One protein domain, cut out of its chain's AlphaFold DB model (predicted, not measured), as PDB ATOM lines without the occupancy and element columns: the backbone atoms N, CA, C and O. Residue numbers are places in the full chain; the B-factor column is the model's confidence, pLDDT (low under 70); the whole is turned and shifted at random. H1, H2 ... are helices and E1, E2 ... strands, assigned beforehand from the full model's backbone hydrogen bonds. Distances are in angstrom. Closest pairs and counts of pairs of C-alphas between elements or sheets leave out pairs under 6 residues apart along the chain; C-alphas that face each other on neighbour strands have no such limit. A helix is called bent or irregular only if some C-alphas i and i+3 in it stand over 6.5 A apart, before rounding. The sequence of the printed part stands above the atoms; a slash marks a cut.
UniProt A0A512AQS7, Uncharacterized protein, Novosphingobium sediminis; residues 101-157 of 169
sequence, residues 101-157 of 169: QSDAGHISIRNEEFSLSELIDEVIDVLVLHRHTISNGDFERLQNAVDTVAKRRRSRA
ATOM      1  N   GLN A 101     153.628 179.489 164.885       66.94
ATOM      2  CA  GLN A 101     154.505 179.609 166.047       66.94
ATOM      3  C   GLN A 101     153.625 179.578 167.294       66.94
ATOM      4  O   GLN A 101     152.518 180.099 167.276       66.94
ATOM      5  N   SER A 102     154.086 178.918 168.352       61.66
ATOM      6  CA  SER A 102     153.378 178.882 169.629       61.66
ATOM      7  C   SER A 102     154.370 179.224 170.724       61.66
ATOM      8  O   SER A 102     155.394 178.547 170.839       61.66
ATOM      9  N   ASP A 103     154.066 180.267 171.489       65.69
ATOM     10  CA  ASP A 103     154.775 180.626 172.714       65.69
ATOM     11  C   ASP A 103     153.751 180.960 173.806       65.69
ATOM     12  O   ASP A 103     152.790 181.681 173.555       65.69
ATOM     13  N   ALA A 104     153.913 180.368 174.990       60.56
ATOM     14  CA  ALA A 104     153.114 180.628 176.195       60.56
ATOM     15  C   ALA A 104     151.579 180.803 176.015       60.56
ATOM     16  O   ALA A 104     150.962 181.593 176.722       60.56
ATOM     17  N   GLY A 105     150.937 180.057 175.106       59.97
ATOM     18  CA  GLY A 105     149.482 180.130 174.871       59.97
ATOM     19  C   GLY A 105     149.040 181.105 173.773       59.97
ATOM     20  O   GLY A 105     147.863 181.108 173.415       59.97
ATOM     21  N   HIS A 106     149.976 181.848 173.187       64.56
ATOM     22  CA  HIS A 106     149.769 182.653 171.990       64.56
ATOM     23  C   HIS A 106     150.202 181.858 170.764       64.56
ATOM     24  O   HIS A 106     151.295 181.280 170.728       64.56
ATOM     25  N   ILE A 107     149.324 181.789 169.767       76.31
ATOM     26  CA  ILE A 107     149.584 181.092 168.517       76.31
ATOM     27  C   ILE A 107     149.598 182.114 167.394       76.31
ATOM     28  O   ILE A 107     148.590 182.758 167.144       76.31
ATOM     29  N   SER A 108     150.720 182.256 166.693       70.25
ATOM     30  CA  SER A 108     150.805 183.161 165.550       70.25
ATOM     31  C   SER A 108     150.821 182.396 164.232       70.25
ATOM     32  O   SER A 108     151.588 181.444 164.043       70.25
ATOM     33  N   ILE A 109     149.968 182.822 163.299       72.88
ATOM     34  CA  ILE A 109     149.907 182.311 161.930       72.88
ATOM     35  C   ILE A 109     150.099 183.483 160.977       72.88
ATOM     36  O   ILE A 109     149.212 184.307 160.811       72.88
ATOM     37  N   ARG A 110     151.260 183.550 160.310       60.94
ATOM     38  CA  ARG A 110     151.535 184.543 159.245       60.94
ATOM     39  C   ARG A 110     151.189 186.008 159.616       60.94
ATOM     40  O   ARG A 110     150.814 186.759 158.723       60.94
ATOM     41  N   ASN A 111     151.382 186.393 160.884       60.84
ATOM     42  CA  ASN A 111     151.145 187.722 161.494       60.84
ATOM     43  C   ASN A 111     149.782 187.940 162.165       60.84
ATOM     44  O   ASN A 111     149.572 189.007 162.734       60.84
ATOM     45  N   GLU A 112     148.892 186.955 162.149       61.44
ATOM     46  CA  GLU A 112     147.691 186.978 162.983       61.44
ATOM     47  C   GLU A 112     147.972 186.211 164.271       61.44
ATOM     48  O   GLU A 112     148.487 185.087 164.238       61.44
ATOM     49  N   GLU A 113     147.704 186.858 165.400       77.25
ATOM     50  CA  GLU A 113     147.759 186.231 166.712       77.25
ATOM     51  C   GLU A 113     146.387 185.675 167.052       77.25
ATOM     52  O   GLU A 113     145.379 186.370 166.971       77.25
ATOM     53  N   PHE A 114     146.387 184.416 167.457       77.81
ATOM     54  CA  PHE A 114     145.230 183.692 167.932       77.81
ATOM     55  C   PHE A 114     145.506 183.253 169.364       77.81
ATOM     56  O   PHE A 114     146.585 182.733 169.689       77.81
ATOM     57  N   SER A 115     144.505 183.388 170.223       84.31
ATOM     58  CA  SER A 115     144.402 182.514 171.382       84.31
ATOM     59  C   SER A 115     144.205 181.065 170.920       84.31
ATOM     60  O   SER A 115     143.763 180.783 169.804       84.31
ATOM     61  N   LEU A 116     144.522 180.109 171.796       81.75
ATOM     62  CA  LEU A 116     144.294 178.694 171.495       81.75
ATOM     63  C   LEU A 116     142.821 178.402 171.155       81.75
ATOM     64  O   LEU A 116     142.570 177.582 170.278       81.75
ATOM     65  N   SER A 117     141.874 179.061 171.830       84.38
ATOM     66  CA  SER A 117     140.439 178.879 171.584       84.38
ATOM     67  C   SER A 117     140.035 179.379 170.199       84.38
ATOM     68  O   SER A 117     139.441 178.619 169.446       84.38
ATOM     69  N   GLU A 118     140.443 180.598 169.828       84.50
ATOM     70  CA  GLU A 118     140.136 181.171 168.509       84.50
ATOM     71  C   GLU A 118     140.688 180.298 167.382       84.50
ATOM     72  O   GLU A 118     139.996 180.027 166.408       84.50
ATOM     73  N   LEU A 119     141.910 179.774 167.532       86.12
ATOM     74  CA  LEU A 119     142.458 178.876 166.521       86.12
ATOM     75  C   LEU A 119     141.670 177.561 166.411       86.12
ATOM     76  O   LEU A 119     141.547 177.014 165.316       86.12
ATOM     77  N   ILE A 120     141.186 177.014 167.530       87.19
ATOM     78  CA  ILE A 120     140.366 175.798 167.510       87.19
ATOM     79  C   ILE A 120     139.059 176.063 166.760       87.19
ATOM     80  O   ILE A 120     138.701 175.250 165.908       87.19
ATOM     81  N   ASP A 121     138.399 177.188 167.033       88.81
ATOM     82  CA  ASP A 121     137.142 177.565 166.386       88.81
ATOM     83  C   ASP A 121     137.333 177.755 164.870       88.81
ATOM     84  O   ASP A 121     136.636 177.119 164.081       88.81
ATOM     85  N   GLU A 122     138.370 178.487 164.449       87.00
ATOM     86  CA  GLU A 122     138.719 178.663 163.029       87.00
ATOM     87  C   GLU A 122     138.993 177.324 162.323       87.00
ATOM     88  O   GLU A 122     138.567 177.083 161.189       87.00
ATOM     89  N   VAL A 123     139.696 176.401 162.992       88.50
ATOM     90  CA  VAL A 123     139.951 175.065 162.437       88.50
ATOM     91  C   VAL A 123     138.653 174.265 162.317       88.50
ATOM     92  O   VAL A 123     138.464 173.589 161.303       88.50
ATOM     93  N   ILE A 124     137.757 174.331 163.306       89.75
ATOM     94  CA  ILE A 124     136.446 173.668 163.253       89.75
ATOM     95  C   ILE A 124     135.634 174.206 162.075       89.75
ATOM     96  O   ILE A 124     135.126 173.409 161.283       89.75
ATOM     97  N   ASP A 125     135.568 175.524 161.906       87.69
ATOM     98  CA  ASP A 125     134.822 176.156 160.819       87.69
ATOM     99  C   ASP A 125     135.353 175.730 159.451       87.69
ATOM    100  O   ASP A 125     134.583 175.302 158.586       87.69
ATOM    101  N   VAL A 126     136.677 175.728 159.263       86.88
ATOM    102  CA  VAL A 126     137.305 175.226 158.031       86.88
ATOM    103  C   VAL A 126     136.941 173.761 157.781       86.88
ATOM    104  O   VAL A 126     136.589 173.406 156.653       86.88
ATOM    105  N   LEU A 127     136.985 172.900 158.803       88.88
ATOM    106  CA  LEU A 127     136.619 171.485 158.669       88.88
ATOM    107  C   LEU A 127     135.142 171.310 158.291       88.88
ATOM    108  O   LEU A 127     134.826 170.482 157.437       88.88
ATOM    109  N   VAL A 128     134.241 172.100 158.879       89.38
ATOM    110  CA  VAL A 128     132.804 172.071 158.571       89.38
ATOM    111  C   VAL A 128     132.548 172.548 157.143       89.38
ATOM    112  O   VAL A 128     131.833 171.875 156.389       89.38
ATOM    113  N   LEU A 129     133.146 173.673 156.743       90.25
ATOM    114  CA  LEU A 129     132.996 174.254 155.407       90.25
ATOM    115  C   LEU A 129     133.531 173.315 154.321       90.25
ATOM    116  O   LEU A 129     132.883 173.128 153.290       90.25
ATOM    117  N   HIS A 130     134.666 172.663 154.577       88.62
ATOM    118  CA  HIS A 130     135.359 171.814 153.608       88.62
ATOM    119  C   HIS A 130     135.123 170.310 153.793       88.62
ATOM    120  O   HIS A 130     135.783 169.511 153.126       88.62
ATOM    121  N   ARG A 131     134.146 169.908 154.617       88.62
ATOM    122  CA  ARG A 131     133.869 168.502 154.983       88.62
ATOM    123  C   ARG A 131     133.788 167.523 153.810       88.62
ATOM    124  O   ARG A 131     134.197 166.379 153.940       88.62
ATOM    125  N   HIS A 132     133.304 167.980 152.655       89.25
ATOM    126  CA  HIS A 132     133.131 167.151 151.453       89.25
ATOM    127  C   HIS A 132     134.405 166.990 150.613       89.25
ATOM    128  O   HIS A 132     134.437 166.180 149.696       89.25
ATOM    129  N   THR A 133     135.434 167.793 150.888       88.81
ATOM    130  CA  THR A 133     136.712 167.796 150.150       88.81
ATOM    131  C   THR A 133     137.843 167.107 150.904       88.81
ATOM    132  O   THR A 133     138.881 166.806 150.319       88.81
ATOM    133  N   ILE A 134     137.651 166.860 152.199       82.12
ATOM    134  CA  ILE A 134     138.640 166.201 153.046       82.12
ATOM    135  C   ILE A 134     138.553 164.694 152.796       82.12
ATOM    136  O   ILE A 134     137.473 164.106 152.835       82.12
ATOM    137  N   SER A 135     139.695 164.065 152.523       88.50
ATOM    138  CA  SER A 135     139.751 162.624 152.289       88.50
ATOM    139  C   SER A 135     139.532 161.842 153.591       88.50
ATOM    140  O   SER A 135     139.918 162.296 154.670       88.50
ATOM    141  N   ASN A 136     138.972 160.630 153.505       86.00
ATOM    142  CA  ASN A 136     138.772 159.776 154.687       86.00
ATOM    143  C   ASN A 136     140.083 159.518 155.453       86.00
ATOM    144  O   ASN A 136     140.089 159.540 156.680       86.00
ATOM    145  N   GLY A 137     141.207 159.351 154.746       85.25
ATOM    146  CA  GLY A 137     142.513 159.148 155.381       85.25
ATOM    147  C   GLY A 137     143.001 160.367 156.174       85.25
ATOM    148  O   GLY A 137     143.622 160.215 157.227       85.25
ATOM    149  N   ASP A 138     142.687 161.583 155.718       84.00
ATOM    150  CA  ASP A 138     143.011 162.802 156.465       84.00
ATOM    151  C   ASP A 138     142.125 162.954 157.712       84.00
ATOM    152  O   ASP A 138     142.624 163.353 158.768       84.00
ATOM    153  N   PHE A 139     140.844 162.568 157.630       84.94
ATOM    154  CA  PHE A 139     139.949 162.514 158.792       84.94
ATOM    155  C   PHE A 139     140.428 161.516 159.851       84.94
ATOM    156  O   PHE A 139     140.517 161.871 161.026       84.94
ATOM    157  N   GLU A 140     140.801 160.300 159.450       85.12
ATOM    158  CA  GLU A 140     141.350 159.292 160.367       85.12
ATOM    159  C   GLU A 140     142.630 159.785 161.047       85.12
ATOM    160  O   GLU A 140     142.833 159.609 162.253       85.12
ATOM    161  N   ARG A 141     143.511 160.452 160.293       79.81
ATOM    162  CA  ARG A 141     144.733 161.041 160.847       79.81
ATOM    163  C   ARG A 141     144.423 162.127 161.880       79.81
ATOM    164  O   ARG A 141     145.087 162.167 162.920       79.81
ATOM    165  N   LEU A 142     143.442 162.990 161.610       86.88
ATOM    166  CA  LEU A 142     142.997 164.028 162.542       86.88
ATOM    167  C   LEU A 142     142.420 163.412 163.822       86.88
ATOM    168  O   LEU A 142     142.842 163.784 164.918       86.88
ATOM    169  N   GLN A 143     141.522 162.436 163.690       89.44
ATOM    170  CA  GLN A 143     140.919 161.729 164.820       89.44
ATOM    171  C   GLN A 143     141.988 161.099 165.720       89.44
ATOM    172  O   GLN A 143     142.018 161.353 166.924       89.44
ATOM    173  N   ASN A 144     142.934 160.360 165.134       86.19
ATOM    174  CA  ASN A 144     144.023 159.727 165.877       86.19
ATOM    175  C   ASN A 144     144.883 160.739 166.650       86.19
ATOM    176  O   ASN A 144     145.315 160.473 167.781       86.19
ATOM    177  N   ALA A 145     145.144 161.908 166.057       84.81
ATOM    178  CA  ALA A 145     145.887 162.972 166.719       84.81
ATOM    179  C   ALA A 145     145.119 163.525 167.932       84.81
ATOM    180  O   ALA A 145     145.696 163.635 169.018       84.81
ATOM    181  N   VAL A 146     143.821 163.808 167.773       88.81
ATOM    182  CA  VAL A 146     142.946 164.301 168.851       88.81
ATOM    183  C   VAL A 146     142.837 163.277 169.982       88.81
ATOM    184  O   VAL A 146     143.063 163.618 171.146       88.81
ATOM    185  N   ASP A 147     142.599 162.006 169.657       90.12
ATOM    186  CA  ASP A 147     142.491 160.926 170.640       90.12
ATOM    187  C   ASP A 147     143.785 160.743 171.438       90.12
ATOM    188  O   ASP A 147     143.759 160.533 172.655       90.12
ATOM    189  N   THR A 148     144.939 160.861 170.779       84.44
ATOM    190  CA  THR A 148     146.246 160.781 171.443       84.44
ATOM    191  C   THR A 148     146.424 161.907 172.463       84.44
ATOM    192  O   THR A 148     146.903 161.668 173.576       84.44
ATOM    193  N   VAL A 149     146.020 163.131 172.115       83.62
ATOM    194  CA  VAL A 149     146.066 164.283 173.026       83.62
ATOM    195  C   VAL A 149     145.103 164.082 174.197       83.62
ATOM    196  O   VAL A 149     145.502 164.253 175.353       83.62
ATOM    197  N   ALA A 150     143.869 163.648 173.926       86.12
ATOM    198  CA  ALA A 150     142.862 163.389 174.951       86.12
ATOM    199  C   ALA A 150     143.326 162.322 175.957       86.12
ATOM    200  O   ALA A 150     143.224 162.528 177.171       86.12
ATOM    201  N   LYS A 151     143.909 161.217 175.471       84.88
ATOM    202  CA  LYS A 151     144.488 160.160 176.316       84.88
ATOM    203  C   LYS A 151     145.592 160.705 177.220       84.88
ATOM    204  O   LYS A 151     145.531 160.511 178.429       84.88
ATOM    205  N   ARG A 152     146.554 161.456 176.670       78.94
ATOM    206  CA  ARG A 152     147.661 162.046 177.450       78.94
ATOM    207  C   ARG A 152     147.185 163.019 178.527       78.94
ATOM    208  O   ARG A 152     147.781 163.064 179.600       78.94
ATOM    209  N   ARG A 153     146.120 163.783 178.263       78.56
ATOM    210  CA  ARG A 153     145.510 164.672 179.264       78.56
ATOM    211  C   ARG A 153     144.902 163.876 180.418       78.56
ATOM    212  O   ARG A 153     145.133 164.231 181.567       78.56
ATOM    213  N   ARG A 154     144.185 162.785 180.123       71.88
ATOM    214  CA  ARG A 154     143.617 161.895 181.152       71.88
ATOM    215  C   ARG A 154     144.702 161.215 181.987       71.88
ATOM    216  O   ARG A 154     144.581 161.178 183.200       71.88
ATOM    217  N   SER A 155     145.789 160.756 181.366       65.06
ATOM    218  CA  SER A 155     146.911 160.122 182.078       65.06
ATOM    219  C   SER A 155     147.712 161.075 182.977       65.06
ATOM    220  O   SER A 155     148.473 160.609 183.817       65.06
ATOM    221  N   ARG A 156     147.588 162.394 182.785       58.59
ATOM    222  CA  ARG A 156     148.220 163.428 183.623       58.59
ATOM    223  C   ARG A 156     147.282 164.019 184.677       58.59
ATOM    224  O   ARG A 156     147.736 164.847 185.463       58.59
ATOM    225  N   ALA A 157     146.004 163.640 184.690       51.03
ATOM    226  CA  ALA A 157     145.121 164.008 185.786       51.03
ATOM    227  C   ALA A 157     145.601 163.275 187.055       51.03
ATOM    228  O   ALA A 157     145.865 162.074 186.974       51.03
TER     229      ALA A 157
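Overview. This is residues 101 to 157 of the 169 residues of an uncharacterized protein of Novosphingobium sediminis (UniProt A0A512AQS7). A small sheet of three strands, E1, E2 and E3, sits at the beginning of helix H1, and H1 and the longer helix H2 make an open V, joined at its point by residues 130 to 135. The sheet and H1 form the body, while residues 140 to 157, most of H2 and the tail after it, stick out as a free arm. The printed part has 57 residues, with three named strands and then two named helices, in the order E1, E2, E3, H1, H2. The sheet runs E1, E2, E3, antiparallel throughout, and the class is mixed, helices and strands. The whole is loose, with a radius of gyration of the C-alphas of 13.7 A, and flat, spanning 33 by 33 by 15 A.

Along the chain. Begin with the sheet, at C-alpha 101 at (154.505, 179.609, 166.047), where strand E1, residues 101 to 103, starts. Look next at strand E2, residues 106 to 109, and strand E3, residues 112 to 115, each 10.1 A from first to last C-alpha. The next residue opens helix H1, residues 116 to 129; find C-alpha 116 at (144.294, 178.694, 171.495), and from there the helix runs 20.2 A to C-alpha 129. Helix H2, residues 136 to 155, is the longest helix, 28.6 A from C-alpha 136 at (138.772, 159.776, 154.687) to C-alpha 155 at (146.911, 160.122, 182.078). Neither helix is bent.

Arrangement. Start in the sheet, a meander, with each strand the antiparallel neighbour of the one before. E2 is the inner strand, and E1 and E3 are the edge strands. E1 and E2 form a hairpin, their directions at 169 degrees; look at N 101 and O 108, 2.9 A apart, and N 106 and O 103, 2.8 A apart, both within hydrogen-bond range. The C-alphas of Ser 102 and Ile 107 face each other at 4.5 A. E2 and E3 form a second hairpin at 146 degrees, where N 107 and O 114 are 2.9 A apart and N 114 and O 107 are 2.8 A apart, again within hydrogen-bond range. E1 and E3 are apart. Now move to H1, which is on the sheet at a height of 12.4 A and lies over E3. It stands up from the sheet, but only just, with its line rising 43 degrees out of the local plane. Its residues 116 to 122 make the pairs of C-alphas within 10 A of the sheet, 9 of them with E2, and the closest C-alphas of E2 and H1 are those of Ile 107 and Leu 116, 6.5 A apart. H2 is not on the sheet, with 0 pairs of C-alphas within 10 A, and it is apart from H1. In H1 and H2 every O i to N i+4 pair is within hydrogen-bond range.

Size, cuts and confidence. The two C-alphas farthest apart are those of Thr 133, in the link between the helices, and Ala 157, the last printed residue, at 36.8 A. Residues 132 to 138, of which 136 to 138 belong to H2, stand free, and so do residues 140 to 157, of which 140 to 155 belong to H2. Without these stretches the body has 32 residues and spans 30 by 16 by 15 A. The links E1 to E2, E2 to E3 and E3 to H1 are tight, and the link from H1 to H2, 6 residues, is short. The printed part has no cut. Read the B-factor column for the model's confidence: the mean pLDDT of the printed part is 79.7, and residues 101 to 106, 110 to 112 and 155 to 157 are under 70.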